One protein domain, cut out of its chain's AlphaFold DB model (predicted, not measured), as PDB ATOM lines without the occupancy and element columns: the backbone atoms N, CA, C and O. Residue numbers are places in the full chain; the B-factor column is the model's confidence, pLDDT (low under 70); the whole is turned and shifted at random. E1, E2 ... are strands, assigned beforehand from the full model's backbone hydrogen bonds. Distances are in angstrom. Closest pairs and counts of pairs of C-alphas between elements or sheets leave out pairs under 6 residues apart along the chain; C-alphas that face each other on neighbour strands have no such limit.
ATOM      1  N   LEU A   3     113.803 154.822 118.139       98.00
ATOM      2  CA  LEU A   3     114.338 153.646 117.460       98.00
ATOM      3  C   LEU A   3     114.331 153.909 115.954       98.00
ATOM      4  O   LEU A   3     113.267 154.091 115.367       98.00
ATOM      5  N   THR A   4     115.508 153.918 115.333       98.31
ATOM      6  CA  THR A   4     115.651 154.131 113.885       98.31
ATOM      7  C   THR A   4     116.024 152.820 113.218       98.31
ATOM      8  O   THR A   4     117.067 152.259 113.543       98.31
ATOM      9  N   PHE A   5     115.186 152.330 112.305       98.56
ATOM     10  CA  PHE A   5     115.344 151.019 111.673       98.56
ATOM     11  C   PHE A   5     115.955 151.110 110.273       98.56
ATOM     12  O   PHE A   5     115.614 151.999 109.493       98.56
ATOM     13  N   ASP A   6     116.809 150.145 109.935       98.31
ATOM     14  CA  ASP A   6     117.233 149.878 108.563       98.31
ATOM     15  C   ASP A   6     116.275 148.899 107.849       98.31
ATOM     16  O   ASP A   6     115.341 148.339 108.432       98.31
ATOM     17  N   ASN A   7     116.522 148.650 106.561       97.69
ATOM     18  CA  ASN A   7     115.717 147.724 105.757       97.69
ATOM     19  C   ASN A   7     115.913 146.234 106.111       97.69
ATOM     20  O   ASN A   7     115.191 145.383 105.594       97.69
ATOM     21  N   ARG A   8     116.881 145.902 106.973       97.50
ATOM     22  CA  ARG A   8     117.144 144.550 107.491       97.50
ATOM     23  C   ARG A   8     116.534 144.348 108.882       97.50
ATOM     24  O   ARG A   8     116.716 143.280 109.472       97.50
ATOM     25  N   GLY A   9     115.820 145.350 109.394       97.62
ATOM     26  CA  GLY A   9     115.180 145.338 110.702       97.62
ATOM     27  C   GLY A   9     116.136 145.591 111.865       97.62
ATOM     28  O   GLY A   9     115.698 145.490 113.007       97.62
ATOM     29  N   ASN A  10     117.412 145.918 111.634       98.62
ATOM     30  CA  ASN A  10     118.277 146.377 112.725       98.62
ATOM     31  C   ASN A  10     117.875 147.804 113.097       98.62
ATOM     32  O   ASN A  10     117.490 148.578 112.221       98.62
ATOM     33  N   CYS A  11     117.996 148.172 114.368       98.38
ATOM     34  CA  CYS A  11     117.778 149.544 114.802       98.38
ATOM     35  C   CYS A  11     118.896 150.089 115.674       98.38
ATOM     36  O   CYS A  11     119.508 149.363 116.460       98.38
ATOM     37  N   THR A  12     119.099 151.398 115.577       98.56
ATOM     38  CA  THR A  12     119.840 152.185 116.563       98.56
ATOM     39  C   THR A  12     118.867 152.830 117.542       98.56
ATOM     40  O   THR A  12     117.717 153.120 117.204       98.56
ATOM     41  N   ILE A  13     119.334 153.021 118.773       98.50
ATOM     42  CA  ILE A  13     118.559 153.599 119.870       98.50
ATOM     43  C   ILE A  13     119.201 154.916 120.276       98.50
ATOM     44  O   ILE A  13     120.392 154.947 120.590       98.50
ATOM     45  N   THR A  14     118.396 155.973 120.316       97.94
ATOM     46  CA  THR A  14     118.802 157.307 120.768       97.94
ATOM     47  C   THR A  14     117.758 157.919 121.708       97.94
ATOM     48  O   THR A  14     116.676 157.364 121.943       97.94
ATOM     49  N   SER A  15     118.094 159.065 122.300       96.94
ATOM     50  CA  SER A  15     117.162 159.878 123.083       96.94
ATOM     51  C   SER A  15     116.761 161.123 122.295       96.94
ATOM     52  O   SER A  15     117.612 161.769 121.692       96.94
ATOM     53  N   GLU A  16     115.477 161.470 122.344       95.56
ATOM     54  CA  GLU A  16     114.938 162.772 121.910       95.56
ATOM     55  C   GLU A  16     114.490 163.619 123.111       95.56
ATOM     56  O   GLU A  16     113.848 164.656 122.970       95.56
ATOM     57  N   THR A  17     114.802 163.165 124.325       95.31
ATOM     58  CA  THR A  17     114.427 163.842 125.562       95.31
ATOM     59  C   THR A  17     115.635 164.602 126.090       95.31
ATOM     60  O   THR A  17     116.671 164.001 126.377       95.31
ATOM     61  N   SER A  18     115.506 165.925 126.222       94.44
ATOM     62  CA  SER A  18     116.566 166.774 126.777       94.44
ATOM     63  C   SER A  18     116.963 166.309 128.182       94.44
ATOM     64  O   SER A  18     116.100 165.973 128.991       94.44
ATOM     65  N   GLY A  19     118.266 166.277 128.463       93.38
ATOM     66  CA  GLY A  19     118.807 165.823 129.747       93.38
ATOM     67  C   GLY A  19     118.859 164.303 129.937       93.38
ATOM     68  O   GLY A  19     119.390 163.853 130.945       93.38
ATOM     69  N   VAL A  20     118.373 163.508 128.978       96.12
ATOM     70  CA  VAL A  20     118.465 162.040 129.005       96.12
ATOM     71  C   VAL A  20     119.296 161.576 127.821       96.12
ATOM     72  O   VAL A  20     118.988 161.919 126.678       96.12
ATOM     73  N   THR A  21     120.315 160.753 128.060       97.38
ATOM     74  CA  THR A  21     121.049 160.090 126.977       97.38
ATOM     75  C   THR A  21     120.587 158.648 126.836       97.38
ATOM     76  O   THR A  21     120.255 157.977 127.811       97.38
ATOM     77  N   ALA A  22     120.527 158.166 125.600       97.88
ATOM     78  CA  ALA A  22     120.282 156.762 125.322       97.88
ATOM     79  C   ALA A  22     121.153 156.332 124.147       97.88
ATOM     80  O   ALA A  22     121.302 157.077 123.177       97.88
ATOM     81  N   SER A  23     121.724 155.138 124.249       98.19
ATOM     82  CA  SER A  23     122.561 154.549 123.208       98.19
ATOM     83  C   SER A  23     122.392 153.042 123.206       98.19
ATOM     84  O   SER A  23     122.423 152.413 124.266       98.19
ATOM     85  N   GLY A  24     122.266 152.447 122.031       98.31
ATOM     86  CA  GLY A  24     122.180 151.003 121.914       98.31
ATOM     87  C   GLY A  24     121.770 150.556 120.530       98.31
ATOM     88  O   GLY A  24     121.645 151.352 119.595       98.31
ATOM     89  N   THR A  25     121.532 149.259 120.430       98.69
ATOM     90  CA  THR A  25     121.110 148.609 119.196       98.69
ATOM     91  C   THR A  25     119.979 147.640 119.472       98.69
ATOM     92  O   THR A  25     119.815 147.141 120.585       98.69
ATOM     93  N   GLY A  26     119.226 147.325 118.435       98.56
ATOM     94  CA  GLY A  26     118.231 146.277 118.497       98.56
ATOM     95  C   GLY A  26     117.955 145.673 117.138       98.56
ATOM     96  O   GLY A  26     118.562 146.046 116.130       98.56
ATOM     97  N   LYS A  27     117.036 144.714 117.119       98.62
ATOM     98  CA  LYS A  27     116.592 144.066 115.895       98.62
ATOM     99  C   LYS A  27     115.135 143.654 115.980       98.62
ATOM    100  O   LYS A  27     114.743 142.905 116.873       98.62
ATOM    101  N   PHE A  28     114.358 144.113 115.010       98.44
ATOM    102  CA  PHE A  28     113.039 143.589 114.715       98.44
ATOM    103  C   PHE A  28     113.168 142.283 113.929       98.44
ATOM    104  O   PHE A  28     113.867 142.211 112.914       98.44
ATOM    105  N   VAL A  29     112.467 141.249 114.382       98.25
ATOM    106  CA  VAL A  29     112.418 139.948 113.717       98.25
ATOM    107  C   VAL A  29     110.959 139.559 113.529       98.25
ATOM    108  O   VAL A  29     110.229 139.349 114.501       98.25
ATOM    109  N   SER A  30     110.525 139.436 112.270       96.81
ATOM    110  CA  SER A  30     109.175 138.940 112.002       96.81
ATOM    111  C   SER A  30     109.073 137.472 112.400       96.81
ATOM    112  O   SER A  30     109.939 136.672 112.038       96.81
ATOM    113  N   LYS A  31     108.023 137.122 113.154       96.56
ATOM    114  CA  LYS A  31     107.820 135.770 113.706       96.56
ATOM    115  C   LYS A  31     109.058 135.229 114.445       96.56
ATOM    116  O   LYS A  31     109.349 134.031 114.362       96.56
ATOM    117  N   GLY A  32     109.815 136.113 115.095       97.00
ATOM    118  CA  GLY A  32     111.054 135.773 115.793       97.00
ATOM    119  C   GLY A  32     110.826 135.101 117.144       97.00
ATOM    120  O   GLY A  32     111.590 134.210 117.501       97.00
ATOM    121  N   ASP A  33     109.753 135.464 117.854       97.12
ATOM    122  CA  ASP A  33     109.391 134.829 119.121       97.12
ATOM    123  C   ASP A  33     108.574 133.561 118.844       97.12
ATOM    124  O   ASP A  33     107.411 133.634 118.429       97.12
ATOM    125  N   LYS A  34     109.223 132.400 118.979       96.62
ATOM    126  CA  LYS A  34     108.676 131.091 118.598       96.62
ATOM    127  C   LYS A  34     107.785 130.512 119.682       96.62
ATOM    128  O   LYS A  34     108.153 130.533 120.850       96.62
ATOM    129  N   ASN A  35     106.653 129.928 119.280       94.75
ATOM    130  CA  ASN A  35     105.688 129.318 120.208       94.75
ATOM    131  C   ASN A  35     105.299 130.259 121.366       94.75
ATOM    132  O   ASN A  35     105.168 129.830 122.511       94.75
ATOM    133  N   SER A  36     105.120 131.547 121.057       93.38
ATOM    134  CA  SER A  36     104.710 132.569 122.019       93.38
ATOM    135  C   SER A  36     103.307 132.289 122.580       93.38
ATOM    136  O   SER A  36     102.708 131.229 122.377       93.38
ATOM    137  N   TRP A  37     102.712 133.267 123.257       91.06
ATOM    138  CA  TRP A  37     101.377 133.141 123.837       91.06
ATOM    139  C   TRP A  37     100.328 132.660 122.815       91.06
ATOM    140  O   TRP A  37     100.157 133.208 121.715       91.06
ATOM    141  N   GLY A  38      99.617 131.598 123.210       92.06
ATOM    142  CA  GLY A  38      98.683 130.867 122.353       92.06
ATOM    143  C   GLY A  38      99.351 129.918 121.351       92.06
ATOM    144  O   GLY A  38      98.704 129.565 120.368       92.06
ATOM    145  N   ASN A  39     100.613 129.532 121.581       93.94
ATOM    146  CA  ASN A  39     101.430 128.679 120.711       93.94
ATOM    147  C   ASN A  39     101.552 129.231 119.279       93.94
ATOM    148  O   ASN A  39     101.399 128.511 118.292       93.94
ATOM    149  N   LYS A  40     101.748 130.549 119.170       94.44
ATOM    150  CA  LYS A  40     101.835 131.262 117.890       94.44
ATOM    151  C   LYS A  40     103.149 132.012 117.801       94.44
ATOM    152  O   LYS A  40     103.516 132.711 118.739       94.44
ATOM    153  N   ASP A  41     103.800 131.924 116.649       97.38
ATOM    154  CA  ASP A  41     104.970 132.743 116.353       97.38
ATOM    155  C   ASP A  41     104.581 134.219 116.234       97.38
ATOM    156  O   ASP A  41     103.590 134.556 115.574       97.38
ATOM    157  N   ARG A  42     105.378 135.103 116.843       97.38
ATOM    158  CA  ARG A  42     105.094 136.541 116.878       97.38
ATOM    159  C   ARG A  42     106.280 137.388 116.488       97.38
ATOM    160  O   ARG A  42     107.438 137.019 116.664       97.38
ATOM    161  N   ASP A  43     105.949 138.533 115.912       97.88
ATOM    162  CA  ASP A  43     106.921 139.582 115.672       97.88
ATOM    163  C   ASP A  43     107.488 140.050 117.017       97.88
ATOM    164  O   ASP A  43     106.763 140.145 118.011       97.88
ATOM    165  N   VAL A  44     108.789 140.317 117.046       98.19
ATOM    166  CA  VAL A  44     109.520 140.623 118.276       98.19
ATOM    167  C   VAL A  44     110.613 141.642 118.008       98.19
ATOM    168  O   VAL A  44     111.156 141.718 116.904       98.19
ATOM    169  N   LEU A  45     110.936 142.417 119.034       98.31
ATOM    170  CA  LEU A  45     112.037 143.359 119.042       98.31
ATOM    171  C   LEU A  45     112.999 143.000 120.178       98.31
ATOM    172  O   LEU A  45     112.621 143.026 121.350       98.31
ATOM    173  N   TYR A  46     114.236 142.663 119.818       98.38
ATOM    174  CA  TYR A  46     115.324 142.421 120.766       98.38
ATOM    175  C   TYR A  46     116.149 143.688 120.913       98.38
ATOM    176  O   TYR A  46     116.632 144.207 119.906       98.38
ATOM    177  N   LEU A  47     116.320 144.176 122.138       98.69
ATOM    178  CA  LEU A  47     117.007 145.433 122.422       98.69
ATOM    179  C   LEU A  47     118.163 145.207 123.391       98.69
ATOM    180  O   LEU A  47     118.024 144.475 124.366       98.69
ATOM    181  N   ASN A  48     119.278 145.888 123.147       98.62
ATOM    182  CA  ASN A  48     120.382 146.025 124.087       98.62
ATOM    183  C   ASN A  48     120.823 147.488 124.090       98.62
ATOM    184  O   ASN A  48     121.282 148.014 123.070       98.62
ATOM    185  N   TYR A  49     120.616 148.162 125.215       98.38
ATOM    186  CA  TYR A  49     120.801 149.601 125.295       98.38
ATOM    187  C   TYR A  49     121.122 150.079 126.698       98.38
ATOM    188  O   TYR A  49     120.926 149.394 127.697       98.38
ATOM    189  N   THR A  50     121.634 151.298 126.750       98.38
ATOM    190  CA  THR A  50     121.861 152.047 127.973       98.38
ATOM    191  C   THR A  50     121.015 153.307 127.932       98.38
ATOM    192  O   THR A  50     120.970 153.976 126.897       98.38
ATOM    193  N   VAL A  51     120.373 153.635 129.050       97.56
ATOM    194  CA  VAL A  51     119.738 154.938 129.282       97.56
ATOM    195  C   VAL A  51     120.387 155.574 130.494       97.56
ATOM    196  O   VAL A  51     120.600 154.907 131.506       97.56
ATOM    197  N   ASP A  52     120.703 156.853 130.383       97.12
ATOM    198  CA  ASP A  52     121.290 157.655 131.443       97.12
ATOM    199  C   ASP A  52     120.428 158.899 131.658       97.12
ATOM    200  O   ASP A  52     120.270 159.723 130.751       97.12
ATOM    201  N   TYR A  53     119.843 159.000 132.847       94.00
ATOM    202  CA  TYR A  53     119.018 160.119 133.293       94.00
ATOM    203  C   TYR A  53     119.828 161.154 134.103       94.00
ATOM    204  O   TYR A  53     119.235 162.052 134.696       94.00
ATOM    205  N   GLY A  54     121.159 161.022 134.174       92.44
ATOM    206  CA  GLY A  54     122.059 161.846 134.987       92.44
ATOM    207  C   GLY A  54     122.413 161.170 136.311       92.44
ATOM    208  O   GLY A  54     123.549 160.753 136.512       92.44
ATOM    209  N   ASP A  55     121.427 161.015 137.196       93.75
ATOM    210  CA  ASP A  55     121.629 160.374 138.508       93.75
ATOM    211  C   ASP A  55     121.496 158.845 138.446       93.75
ATOM    212  O   ASP A  55     122.003 158.120 139.305       93.75
ATOM    213  N   ILE A  56     120.782 158.344 137.435       95.38
ATOM    214  CA  ILE A  56     120.479 156.924 137.261       95.38
ATOM    215  C   ILE A  56     120.869 156.497 135.857       95.38
ATOM    216  O   ILE A  56     120.373 157.031 134.864       95.38
ATOM    217  N   LYS A  57     121.690 155.451 135.796       97.12
ATOM    218  CA  LYS A  57     122.073 154.775 134.565       97.12
ATOM    219  C   LYS A  57     121.589 153.334 134.587       97.12
ATOM    220  O   LYS A  57     121.840 152.601 135.541       97.12
ATOM    221  N   SER A  58     120.925 152.914 133.520       97.25
ATOM    222  CA  SER A  58     120.406 151.556 133.363       97.25
ATOM    223  C   SER A  58     120.955 150.934 132.092       97.25
ATOM    224  O   SER A  58     120.879 151.534 131.023       97.25
ATOM    225  N   VAL A  59     121.503 149.727 132.222       98.00
ATOM    226  CA  VAL A  59     121.897 148.875 131.098       98.00
ATOM    227  C   VAL A  59     120.849 147.779 130.992       98.00
ATOM    228  O   VAL A  59     120.674 146.999 131.928       98.00
ATOM    229  N   THR A  60     120.140 147.743 129.871       97.88
ATOM    230  CA  THR A  60     118.919 146.955 129.717       97.88
ATOM    231  C   THR A  60     119.024 146.037 128.507       97.88
ATOM    232  O   THR A  60     119.485 146.435 127.435       97.88
ATOM    233  N   THR A  61     118.572 144.795 128.684       98.31
ATOM    234  CA  THR A  61     118.324 143.843 127.597       98.31
ATOM    235  C   THR A  61     116.857 143.450 127.634       98.31
ATOM    236  O   THR A  61     116.434 142.791 128.579       98.31
ATOM    237  N   ASP A  62     116.107 143.838 126.605       98.00
ATOM    238  CA  ASP A  62     114.660 143.631 126.537       98.00
ATOM    239  C   ASP A  62     114.265 142.758 125.348       98.00
ATOM    240  O   ASP A  62     114.876 142.790 124.275       98.00
ATOM    241  N   THR A  63     113.182 142.005 125.537       97.69
ATOM    242  CA  THR A  63     112.466 141.295 124.476       97.69
ATOM    243  C   THR A  63     111.027 141.789 124.456       97.69
ATOM    244  O   THR A  63     110.236 141.464 125.339       97.69
ATOM    245  N   LEU A  64     110.682 142.589 123.449       97.44
ATOM    246  CA  LEU A  64     109.342 143.150 123.292       97.44
ATOM    247  C   LEU A  64     108.574 142.339 122.245       97.44
ATOM    248  O   LEU A  64     108.823 142.463 121.044       97.44
ATOM    249  N   VAL A  65     107.648 141.491 122.696       96.94
ATOM    250  CA  VAL A  65     106.797 140.670 121.820       96.94
ATOM    251  C   VAL A  65     105.576 141.477 121.384       96.94
ATOM    252  O   VAL A  65     104.822 141.988 122.212       96.94
ATOM    253  N   VAL A  66     105.347 141.579 120.073       95.25
ATOM    254  CA  VAL A  66     104.251 142.381 119.520       95.25
ATOM    255  C   VAL A  66     102.909 141.709 119.797       95.25
ATOM    256  O   VAL A  66     102.650 140.578 119.369       95.25
TER     257      VAL A  66
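Overview. This is residues 3 to 66 of the 82 residues of the protein "DUF5627 domain-containing protein" of Firmicutes bacterium ADurb.Bin419 (UniProt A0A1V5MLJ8). One long, twisted sheet of five strands makes this domain, a single layer with no named helix over either face. The long hairpin of E3 and E4 makes its length, E5 runs side by side with E4 along one edge, and the short hairpin of E1 and E2 forms the other edge. The printed part has 64 residues, and the strands follow the chain in the sheet order E1, E2, E3, E4, E5, all antiparallel; the class is all strand. The whole is loose, with a radius of gyration of the C-alphas of 13.7 A, and elongated, spanning 42 by 25 by 14 A.

Along the chain. Begin at C-alpha 3, at (114.338, 153.646, 117.460), where E1 starts; it is residues 3 to 5. Next comes E2, residues 10 to 14, 13.6 A from first to last C-alpha. E3 is the longest strand by residues, 21 to 36, and covers 32.4 A; look at Ser 30, where it bends by 77 degrees. Find C-alpha 40 at (101.835, 131.262, 117.890); from there E4, residues 40 to 52, runs 35.5 A. E5, residues 57 to 65, covers 24.4 A and ends with C-alpha 65 at (106.797, 140.670, 121.820).

Arrangement. The five strands form a meander, each strand the antiparallel neighbour of the one before, and each successive pair is a hairpin. Start at the edge strand E1: its direction stands at 151 degrees to that of E2, and N 4 and O 12 are 3.0 A apart, within hydrogen-bond range. E2 and E3 stand at 144 degrees; the C-alphas of Asn 10 and Lys 27 face each other at 4.3 A, and N 11 and O 26 are 2.8 A apart. E3 and E4 stand at 165 degrees, with N 23 and O 50 at 3.0 A and, beyond the bend, N 36 and O 40 at 3.0 A. E4 and the other edge strand, E5, stand at 170 degrees; N 60 and O 49 are 2.8 A apart. E1 is apart from E4 and E5, and E2 is apart from E5.

Size, cuts and confidence. The sheet is twisted, with C-alphas up to 4.3 A off its best plane. From edge to edge the strands' lines turn by 53 degrees and the way across turns by 68 degrees. The two C-alphas farthest apart are those of Gly 19 and Asn 39, at 42.0 A. The printed part has no cut. The links E1 to E2, E3 to E4 and E4 to E5 are tight, E2 to E3 is short, and there is no long link. In this predicted model the mean pLDDT of the printed part is 96.9, and no printed residue is under 70.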